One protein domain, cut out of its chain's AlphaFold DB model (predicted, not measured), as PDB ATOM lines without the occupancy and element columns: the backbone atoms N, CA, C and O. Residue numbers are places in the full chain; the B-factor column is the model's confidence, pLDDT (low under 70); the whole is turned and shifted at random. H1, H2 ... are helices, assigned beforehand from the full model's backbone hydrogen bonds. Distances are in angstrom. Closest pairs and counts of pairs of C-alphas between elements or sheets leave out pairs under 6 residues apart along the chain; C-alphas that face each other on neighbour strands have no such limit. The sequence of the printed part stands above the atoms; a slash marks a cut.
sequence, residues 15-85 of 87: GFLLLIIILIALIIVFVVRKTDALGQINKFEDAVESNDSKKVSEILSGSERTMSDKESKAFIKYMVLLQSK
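What this domain is: This is residues 15 to 85 of the 87 residues of an uncharacterized protein of Staphylococcus haemolyticus (UniProt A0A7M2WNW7). Picture a long helical handle with a small head: H1 makes the longest axis, and its residues 15 to 39 stick out free. The head holds the end of H1, the short H2 folded back on it, and H3 set crosswise at that end, rather like the bar of a T. The printed part has 71 residues, with three named helices in the order H1, H2, H3 and no named strand, an all helix class. It is extended, with a radius of gyration of the C-alphas of 18.5 A, and flat, spanning 58 by 30 by 15 A.

How they stand to each other: Start with H1, residues 15 to 49, and follow it through a tight link of 3 residues into H2, residues 53 to 60. The two form a helical hairpin: they touch, H1 with residues 40 to 48 alone, and run opposite ways at a steep tilt of 39 degrees. Their closest C-alphas, of Ala 47 and Val 56, are 5.9 A apart. Beyond a short link of 8 residues comes H3, residues 69 to 84, which touches H2 with residues 69 to 76 alone, about perpendicular at 88 degrees. There the closest C-alphas are those of Ser 53 and Ser 72, 5.2 A apart. H1 and H3 are close but not clearly touching, about perpendicular at 88 degrees; their closest C-alphas, of Val 48 and Ile 76, are 5.8 A apart. In H2 and H3 every O i to N i+4 pair is within hydrogen-bond range; in H1, 30 of 31 are.

Where its parts are: Find C-alpha 15 at (120.448, 121.883, 167.554); from there H1 runs 50.8 A to C-alpha 49. H2 measures 10.4 A. H3 runs 22.6 A from C-alpha 69 at (91.661, 166.118, 184.126) to C-alpha 84 at (80.160, 152.051, 197.629).

The domain as a whole: The farthest C-alphas, of Gly 15 and Lys 85, are 59.5 A apart. The printed part has no cut. Look for pLDDT under 70 at residues 34, 37 and 63.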
ATOM      1  N   GLY A  15     121.859 121.681 167.903       81.44
ATOM      2  CA  GLY A  15     120.448 121.883 167.554       81.44
ATOM      3  C   GLY A  15     119.535 121.892 168.782       81.44
ATOM      4  O   GLY A  15     118.654 122.740 168.896       81.44
ATOM      5  N   PHE A  16     119.791 120.999 169.742       84.75
ATOM      6  CA  PHE A  16     119.057 120.960 171.006       84.75
ATOM      7  C   PHE A  16     119.288 122.220 171.851       84.75
ATOM      8  O   PHE A  16     118.341 122.783 172.398       84.75
ATOM      9  N   LEU A  17     120.529 122.717 171.900       87.50
ATOM     10  CA  LEU A  17     120.855 123.964 172.591       87.50
ATOM     11  C   LEU A  17     120.134 125.170 171.964       87.50
ATOM     12  O   LEU A  17     119.588 126.003 172.686       87.50
ATOM     13  N   LEU A  18     120.077 125.239 170.630       88.19
ATOM     14  CA  LEU A  18     119.355 126.293 169.912       88.19
ATOM     15  C   LEU A  18     117.851 126.274 170.236       88.19
ATOM     16  O   LEU A  18     117.254 127.322 170.479       88.19
ATOM     17  N   LEU A  19     117.248 125.084 170.287       91.12
ATOM     18  CA  LEU A  19     115.832 124.910 170.614       91.12
ATOM     19  C   LEU A  19     115.498 125.433 172.022       91.12
ATOM     20  O   LEU A  19     114.484 126.109 172.199       91.12
ATOM     21  N   ILE A  20     116.370 125.184 173.004       91.88
ATOM     22  CA  ILE A  20     116.209 125.699 174.372       91.88
ATOM     23  C   ILE A  20     116.222 127.231 174.390       91.88
ATOM     24  O   ILE A  20     115.375 127.842 175.040       91.88
ATOM     25  N   ILE A  21     117.141 127.864 173.654       92.94
ATOM     26  CA  ILE A  21     117.239 129.331 173.590       92.94
ATOM     27  C   ILE A  21     115.955 129.939 173.007       92.94
ATOM     28  O   ILE A  21     115.433 130.913 173.550       92.94
ATOM     29  N   ILE A  22     115.408 129.341 171.944       93.25
ATOM     30  CA  ILE A  22     114.151 129.792 171.325       93.25
ATOM     31  C   ILE A  22     112.979 129.658 172.309       93.25
ATOM     32  O   ILE A  22     112.180 130.584 172.442       93.25
ATOM     33  N   LEU A  23     112.895 128.542 173.038       93.12
ATOM     34  CA  LEU A  23     111.868 128.320 174.063       93.12
ATOM     35  C   LEU A  23     111.918 129.378 175.172       93.12
ATOM     36  O   LEU A  23     110.880 129.924 175.541       93.12
ATOM     37  N   ILE A  24     113.114 129.713 175.658       92.50
ATOM     38  CA  ILE A  24     113.297 130.758 176.675       92.50
ATOM     39  C   ILE A  24     112.837 132.117 176.139       92.50
ATOM     40  O   ILE A  24     112.092 132.821 176.820       92.50
ATOM     41  N   ALA A  25     113.213 132.473 174.908       90.69
ATOM     42  CA  ALA A  25     112.790 133.729 174.294       90.69
ATOM     43  C   ALA A  25     111.258 133.824 174.162       90.69
ATOM     44  O   ALA A  25     110.676 134.863 174.476       90.69
ATOM     45  N   LEU A  26     110.591 132.734 173.766       90.25
ATOM     46  CA  LEU A  26     109.127 132.679 173.684       90.25
ATOM     47  C   LEU A  26     108.464 132.853 175.054       90.25
ATOM     48  O   LEU A  26     107.485 133.593 175.162       90.25
ATOM     49  N   ILE A  27     109.006 132.220 176.099       89.38
ATOM     50  CA  ILE A  27     108.510 132.374 177.473       89.38
ATOM     51  C   ILE A  27     108.657 133.826 177.926       89.38
ATOM     52  O   ILE A  27     107.700 134.392 178.446       89.38
ATOM     53  N   ILE A  28     109.812 134.450 177.686       87.00
ATOM     54  CA  ILE A  28     110.047 135.854 178.047       87.00
ATOM     55  C   ILE A  28     109.029 136.757 177.348       87.00
ATOM     56  O   ILE A  28     108.366 137.546 178.012       87.00
ATOM     57  N   VAL A  29     108.843 136.614 176.032       83.25
ATOM     58  CA  VAL A  29     107.868 137.422 175.277       83.25
ATOM     59  C   VAL A  29     106.444 137.207 175.792       83.25
ATOM     60  O   VAL A  29     105.685 138.166 175.920       83.25
ATOM     61  N   PHE A  30     106.070 135.966 176.105       82.94
ATOM     62  CA  PHE A  30     104.749 135.648 176.641       82.94
ATOM     63  C   PHE A  30     104.519 136.275 178.020       82.94
ATOM     64  O   PHE A  30     103.473 136.882 178.250       82.94
ATOM     65  N   VAL A  31     105.501 136.156 178.918       76.25
ATOM     66  CA  VAL A  31     105.443 136.730 180.266       76.25
ATOM     67  C   VAL A  31     105.404 138.249 180.189       76.25
ATOM     68  O   VAL A  31     104.492 138.829 180.756       76.25
ATOM     69  N   VAL A  32     106.293 138.892 179.428       74.69
ATOM     70  CA  VAL A  32     106.304 140.358 179.266       74.69
ATOM     71  C   VAL A  32     104.952 140.858 178.763       74.69
ATOM     72  O   VAL A  32     104.359 141.726 179.390       74.69
ATOM     73  N   ARG A  33     104.376 140.238 177.724       74.81
ATOM     74  CA  ARG A  33     103.051 140.636 177.209       74.81
ATOM     75  C   ARG A  33     101.921 140.459 178.228       74.81
ATOM     76  O   ARG A  33     100.995 141.266 178.261       74.81
ATOM     77  N   LYS A  34     101.967 139.406 179.049       69.50
ATOM     78  CA  LYS A  34     100.994 139.169 180.132       69.50
ATOM     79  C   LYS A  34     101.169 140.176 181.271       69.50
ATOM     80  O   LYS A  34     100.182 140.718 181.765       69.50
ATOM     81  N   THR A  35     102.410 140.427 181.669       70.06
ATOM     82  CA  THR A  35     102.780 141.347 182.745       70.06
ATOM     83  C   THR A  35     102.529 142.797 182.356       70.06
ATOM     84  O   THR A  35     102.120 143.565 183.214       70.06
ATOM     85  N   ASP A  36     102.673 143.175 181.089       72.12
ATOM     86  CA  ASP A  36     102.358 144.527 180.618       72.12
ATOM     87  C   ASP A  36     100.860 144.830 180.723       72.12
ATOM     88  O   ASP A  36     100.473 145.926 181.126       72.12
ATOM     89  N   ALA A  37      99.998 143.861 180.398       68.06
ATOM     90  CA  ALA A  37      98.553 144.022 180.536       68.06
ATOM     91  C   ALA A  37      98.126 144.053 182.013       68.06
ATOM     92  O   ALA A  37      97.409 144.960 182.429       68.06
ATOM     93  N   LEU A  38      98.610 143.104 182.820       74.25
ATOM     94  CA  LEU A  38      98.323 143.063 184.261       74.25
ATOM     95  C   LEU A  38      98.896 144.281 184.992       74.25
ATOM     96  O   LEU A  38      98.241 144.863 185.846       74.25
ATOM     97  N   GLY A  39     100.098 144.712 184.619       76.06
ATOM     98  CA  GLY A  39     100.753 145.884 185.178       76.06
ATOM     99  C   GLY A  39     100.023 147.179 184.838       76.06
ATOM    100  O   GLY A  39      99.965 148.069 185.679       76.06
ATOM    101  N   GLN A  40      99.434 147.295 183.644       75.69
ATOM    102  CA  GLN A  40      98.582 148.437 183.296       75.69
ATOM    103  C   GLN A  40      97.267 148.442 184.081       75.69
ATOM    104  O   GLN A  40      96.861 149.503 184.548       75.69
ATOM    105  N   ILE A  41      96.641 147.276 184.277       80.25
ATOM    106  CA  ILE A  41      95.418 147.150 185.087       80.25
ATOM    107  C   ILE A  41      95.696 147.537 186.544       80.25
ATOM    108  O   ILE A  41      94.981 148.375 187.083       80.25
ATOM    109  N   ASN A  42      96.769 147.018 187.146       82.69
ATOM    110  CA  ASN A  42      97.132 147.349 188.527       82.69
ATOM    111  C   ASN A  42      97.446 148.845 188.684       82.69
ATOM    112  O   ASN A  42      96.951 149.492 189.597       82.69
ATOM    113  N   LYS A  43      98.208 149.436 187.750       85.06
ATOM    114  CA  LYS A  43      98.502 150.882 187.763       85.06
ATOM    115  C   LYS A  43      97.246 151.743 187.641       85.06
ATOM    116  O   LYS A  43      97.220 152.851 188.171       85.06
ATOM    117  N   PHE A  44      96.241 151.271 186.908       86.62
ATOM    118  CA  PHE A  44      94.956 151.946 186.795       86.62
ATOM    119  C   PHE A  44      94.151 151.848 188.094       86.62
ATOM    120  O   PHE A  44      93.644 152.868 188.556       86.62
ATOM    121  N   GLU A  45      94.059 150.656 188.685       85.44
ATOM    122  CA  GLU A  45      93.364 150.430 189.957       85.44
ATOM    123  C   GLU A  45      93.962 151.293 191.074       85.44
ATOM    124  O   GLU A  45      93.230 152.069 191.692       85.44
ATOM    125  N   ASP A  46      95.290 151.287 191.211       88.12
ATOM    126  CA  ASP A  46      96.016 152.130 192.164       88.12
ATOM    127  C   ASP A  46      95.718 153.622 191.951       88.12
ATOM    128  O   ASP A  46      95.510 154.365 192.907       88.12
ATOM    129  N   ALA A  47      95.680 154.084 190.695       87.31
ATOM    130  CA  ALA A  47      95.415 155.487 190.377       87.31
ATOM    131  C   ALA A  47      93.968 155.906 190.689       87.31
ATOM    132  O   ALA A  47      93.726 157.054 191.071       87.31
ATOM    133  N   VAL A  48      93.003 154.992 190.539       86.44
ATOM    134  CA  VAL A  48      91.603 155.218 190.924       86.44
ATOM    135  C   VAL A  48      91.463 155.241 192.447       86.44
ATOM    136  O   VAL A  48      90.828 156.156 192.972       86.44
ATOM    137  N   GLU A  49      92.082 154.295 193.159       86.38
ATOM    138  CA  GLU A  49      92.044 154.220 194.627       86.38
ATOM    139  C   GLU A  49      92.739 155.425 195.276       86.38
ATOM    140  O   GLU A  49      92.214 156.026 196.215       86.38
ATOM    141  N   SER A  50      93.869 155.866 194.718       88.44
ATOM    142  CA  SER A  50      94.587 157.055 195.184       88.44
ATOM    143  C   SER A  50      93.961 158.380 194.727       88.44
ATOM    144  O   SER A  50      94.525 159.440 194.998       88.44
ATOM    145  N   ASN A  51      92.832 158.343 194.008       86.06
ATOM    146  CA  ASN A  51      92.150 159.507 193.431       86.06
ATOM    147  C   ASN A  51      93.076 160.400 192.567       86.06
ATOM    148  O   ASN A  51      92.938 161.626 192.531       86.06
ATOM    149  N   ASP A  52      94.043 159.788 191.875       87.00
ATOM    150  CA  ASP A  52      95.038 160.471 191.041       87.00
ATOM    151  C   ASP A  52      94.480 160.673 189.626       87.00
ATOM    152  O   ASP A  52      94.721 159.906 188.688       87.00
ATOM    153  N   SER A  53      93.697 161.742 189.473       86.38
ATOM    154  CA  SER A  53      93.038 162.083 188.210       86.38
ATOM    155  C   SER A  53      94.009 162.309 187.057       86.38
ATOM    156  O   SER A  53      93.665 162.015 185.911       86.38
ATOM    157  N   LYS A  54      95.229 162.773 187.335       87.56
ATOM    158  CA  LYS A  54      96.234 162.990 186.299       87.56
ATOM    159  C   LYS A  54      96.717 161.655 185.740       87.56
ATOM    160  O   LYS A  54      96.668 161.472 184.526       87.56
ATOM    161  N   LYS A  55      97.066 160.693 186.597       85.69
ATOM    162  CA  LYS A  55      97.460 159.348 186.147       85.69
ATOM    163  C   LYS A  55      96.339 158.615 185.428       85.69
ATOM    164  O   LYS A  55      96.582 158.020 184.387       85.69
ATOM    165  N   VAL A  56      95.107 158.694 185.930       87.69
ATOM    166  CA  VAL A  56      93.956 158.086 185.244       87.69
ATOM    167  C   VAL A  56      93.749 158.717 183.862       87.69
ATOM    168  O   VAL A  56      93.479 158.001 182.899       87.69
ATOM    169  N   SER A  57      93.947 160.035 183.729       88.31
ATOM    170  CA  SER A  57      93.883 160.704 182.427       88.31
ATOM    171  C   SER A  57      94.999 160.256 181.488       88.31
ATOM    172  O   SER A  57      94.726 160.022 180.319       88.31
ATOM    173  N   GLU A  58      96.222 160.067 181.984       87.25
ATOM    174  CA  GLU A  58      97.359 159.590 181.190       87.25
ATOM    175  C   GLU A  58      97.169 158.137 180.735       87.25
ATOM    176  O   GLU A  58      97.432 157.829 179.579       87.25
ATOM    177  N   ILE A  59      96.658 157.260 181.608       85.94
ATOM    178  CA  ILE A  59      96.416 155.840 181.300       85.94
ATOM    179  C   ILE A  59      95.290 155.670 180.273       85.94
ATOM    180  O   ILE A  59      95.384 154.823 179.388       85.94
ATOM    181  N   LEU A  60      94.212 156.449 180.396       84.56
ATOM    182  CA  LEU A  60      93.049 156.350 179.508       84.56
ATOM    183  C   LEU A  60      93.161 157.237 178.260       84.56
ATOM    184  O   LEU A  60      92.336 157.111 177.353       84.56
ATOM    185  N   SER A  61      94.158 158.122 178.196       86.38
ATOM    186  CA  SER A  61      94.460 158.872 176.978       86.38
ATOM    187  C   SER A  61      95.159 157.959 175.977       86.38
ATOM    188  O   SER A  61      96.245 157.447 176.229       86.38
ATOM    189  N   GLY A  62      94.531 157.771 174.820       79.06
ATOM    190  CA  GLY A  62      95.090 157.037 173.690       79.06
ATOM    191  C   GLY A  62      95.476 157.963 172.540       79.06
ATOM    192  O   GLY A  62      95.284 159.177 172.595       79.06
ATOM    193  N   SER A  63      95.957 157.377 171.445       67.44
ATOM    194  CA  SER A  63      96.300 158.104 170.213       67.44
ATOM    195  C   SER A  63      95.113 158.826 169.566       67.44
ATOM    196  O   SER A  63      95.310 159.808 168.859       67.44
ATOM    197  N   GLU A  64      93.890 158.349 169.798       73.44
ATOM    198  CA  GLU A  64      92.667 158.889 169.185       73.44
ATOM    199  C   GLU A  64      91.872 159.810 170.115       73.44
ATOM    200  O   GLU A  64      91.012 160.566 169.661       73.44
ATOM    201  N   ARG A  65      92.138 159.762 171.425       80.94
ATOM    202  CA  ARG A  65      91.403 160.552 172.408       80.94
ATOM    203  C   ARG A  65      92.275 160.870 173.608       80.94
ATOM    204  O   ARG A  65      92.715 159.972 174.318       80.94
ATOM    205  N   THR A  66      92.410 162.159 173.879       85.56
ATOM    206  CA  THR A  66      92.967 162.666 175.130       85.56
ATOM    207  C   THR A  66      91.841 162.826 176.142       85.56
ATOM    208  O   THR A  66      90.815 163.436 175.836       85.56
ATOM    209  N   MET A  67      92.019 162.290 177.345       85.19
ATOM    210  CA  MET A  67      91.098 162.505 178.453       85.19
ATOM    211  C   MET A  67      91.558 163.709 179.272       85.19
ATOM    212  O   MET A  67      92.711 163.784 179.686       85.19
ATOM    213  N   SER A  68      90.668 164.671 179.509       88.25
ATOM    214  CA  SER A  68      90.991 165.828 180.349       88.25
ATOM    215  C   SER A  68      90.977 165.476 181.841       88.25
ATOM    216  O   SER A  68      90.288 164.553 182.279       88.25
ATOM    217  N   ASP A  69      91.671 166.271 182.661       85.44
ATOM    218  CA  ASP A  69      91.661 166.118 184.126       85.44
ATOM    219  C   ASP A  69      90.241 166.197 184.719       85.44
ATOM    220  O   ASP A  69      89.898 165.467 185.650       85.44
ATOM    221  N   LYS A  70      89.372 167.045 184.150       89.50
ATOM    222  CA  LYS A  70      87.971 167.161 184.585       89.50
ATOM    223  C   LYS A  70      87.170 165.893 184.295       89.50
ATOM    224  O   LYS A  70      86.437 165.438 185.171       89.50
ATOM    225  N   GLU A  71      87.306 165.333 183.093       86.56
ATOM    226  CA  GLU A  71      86.667 164.059 182.731       86.56
ATOM    227  C   GLU A  71      87.180 162.926 183.626       86.56
ATOM    228  O   GLU A  71      86.388 162.146 184.149       86.56
ATOM    229  N   SER A  72      88.486 162.909 183.891       89.00
ATOM    230  CA  SER A  72      89.125 161.944 184.783       89.00
ATOM    231  C   SER A  72      88.583 162.001 186.214       89.00
ATOM    232  O   SER A  72      88.182 160.982 186.775       89.00
ATOM    233  N   LYS A  73      88.463 163.201 186.797       90.19
ATOM    234  CA  LYS A  73      87.866 163.389 188.133       90.19
ATOM    235  C   LYS A  73      86.418 162.915 188.196       90.19
ATOM    236  O   LYS A  73      86.017 162.287 189.174       90.19
ATOM    237  N   ALA A  74      85.626 163.223 187.169       90.88
ATOM    238  CA  ALA A  74      84.237 162.778 187.098       90.88
ATOM    239  C   ALA A  74      84.144 161.246 187.016       90.88
ATOM    240  O   ALA A  74      83.309 160.641 187.691       90.88
ATOM    241  N   PHE A  75      85.035 160.625 186.246       89.44
ATOM    242  CA  PHE A  75      85.128 159.178 186.111       89.44
ATOM    243  C   PHE A  75      85.533 158.488 187.423       89.44
ATOM    244  O   PHE A  75      84.841 157.568 187.857       89.44
ATOM    245  N   ILE A  76      86.578 158.965 188.111       88.62
ATOM    246  CA  ILE A  76      86.980 158.416 189.419       88.62
ATOM    247  C   ILE A  76      85.823 158.520 190.417       88.62
ATOM    248  O   ILE A  76      85.481 157.544 191.084       88.62
ATOM    249  N   LYS A  77      85.148 159.675 190.469       89.50
ATOM    250  CA  LYS A  77      83.985 159.871 191.345       89.50
ATOM    251  C   LYS A  77      82.876 158.852 191.064       89.50
ATOM    252  O   LYS A  77      82.273 158.335 192.001       89.50
ATOM    253  N   TYR A  78      82.607 158.558 189.795       88.19
ATOM    254  CA  TYR A  78      81.642 157.531 189.405       88.19
ATOM    255  C   TYR A  78      82.078 156.122 189.844       88.19
ATOM    256  O   TYR A  78      81.263 155.378 190.388       88.19
ATOM    257  N   MET A  79      83.358 155.775 189.683       85.75
ATOM    258  CA  MET A  79      83.909 154.478 190.104       85.75
ATOM    259  C   MET A  79      83.809 154.258 191.619       85.75
ATOM    260  O   MET A  79      83.366 153.195 192.058       85.75
ATOM    261  N   VAL A  80      84.133 155.278 192.417       84.00
ATOM    262  CA  VAL A  80      84.005 155.231 193.885       84.00
ATOM    263  C   VAL A  80      82.543 155.055 194.307       84.00
ATOM    264  O   VAL A  80      82.232 154.230 195.167       84.00
ATOM    265  N   LEU A  81      81.614 155.778 193.667       84.62
ATOM    266  CA  LEU A  81      80.176 155.624 193.922       84.62
ATOM    267  C   LEU A  81      79.667 154.215 193.580       84.62
ATOM    268  O   LEU A  81      78.818 153.681 194.294       84.62
ATOM    269  N   LEU A  82      80.177 153.604 192.507       79.62
ATOM    270  CA  LEU A  82      79.842 152.228 192.135       79.62
ATOM    271  C   LEU A  82      80.345 151.204 193.157       79.62
ATOM    272  O   LEU A  82      79.604 150.277 193.484       79.62
ATOM    273  N   GLN A  83      81.570 151.357 193.668       73.50
ATOM    274  CA  GLN A  83      82.109 150.473 194.709       73.50
ATOM    275  C   GLN A  83      81.310 150.589 196.010       73.50
ATOM    276  O   GLN A  83      80.919 149.571 196.575       73.50
ATOM    277  N   SER A  84      80.971 151.813 196.428       74.12
ATOM    278  CA  SER A  84      80.160 152.051 197.629       74.12
ATOM    279  C   SER A  84      78.746 151.470 197.546       74.12
ATOM    280  O   SER A  84      78.139 151.253 198.586       74.12
ATOM    281  N   LYS A  85      78.199 151.249 196.343       70.88
ATOM    282  CA  LYS A  85      76.876 150.631 196.134       70.88
ATOM    283  C   LYS A  85      76.894 149.099 196.106       70.88
ATOM    284  O   LYS A  85      75.825 148.496 196.091       70.88
TER     285      LYS A  85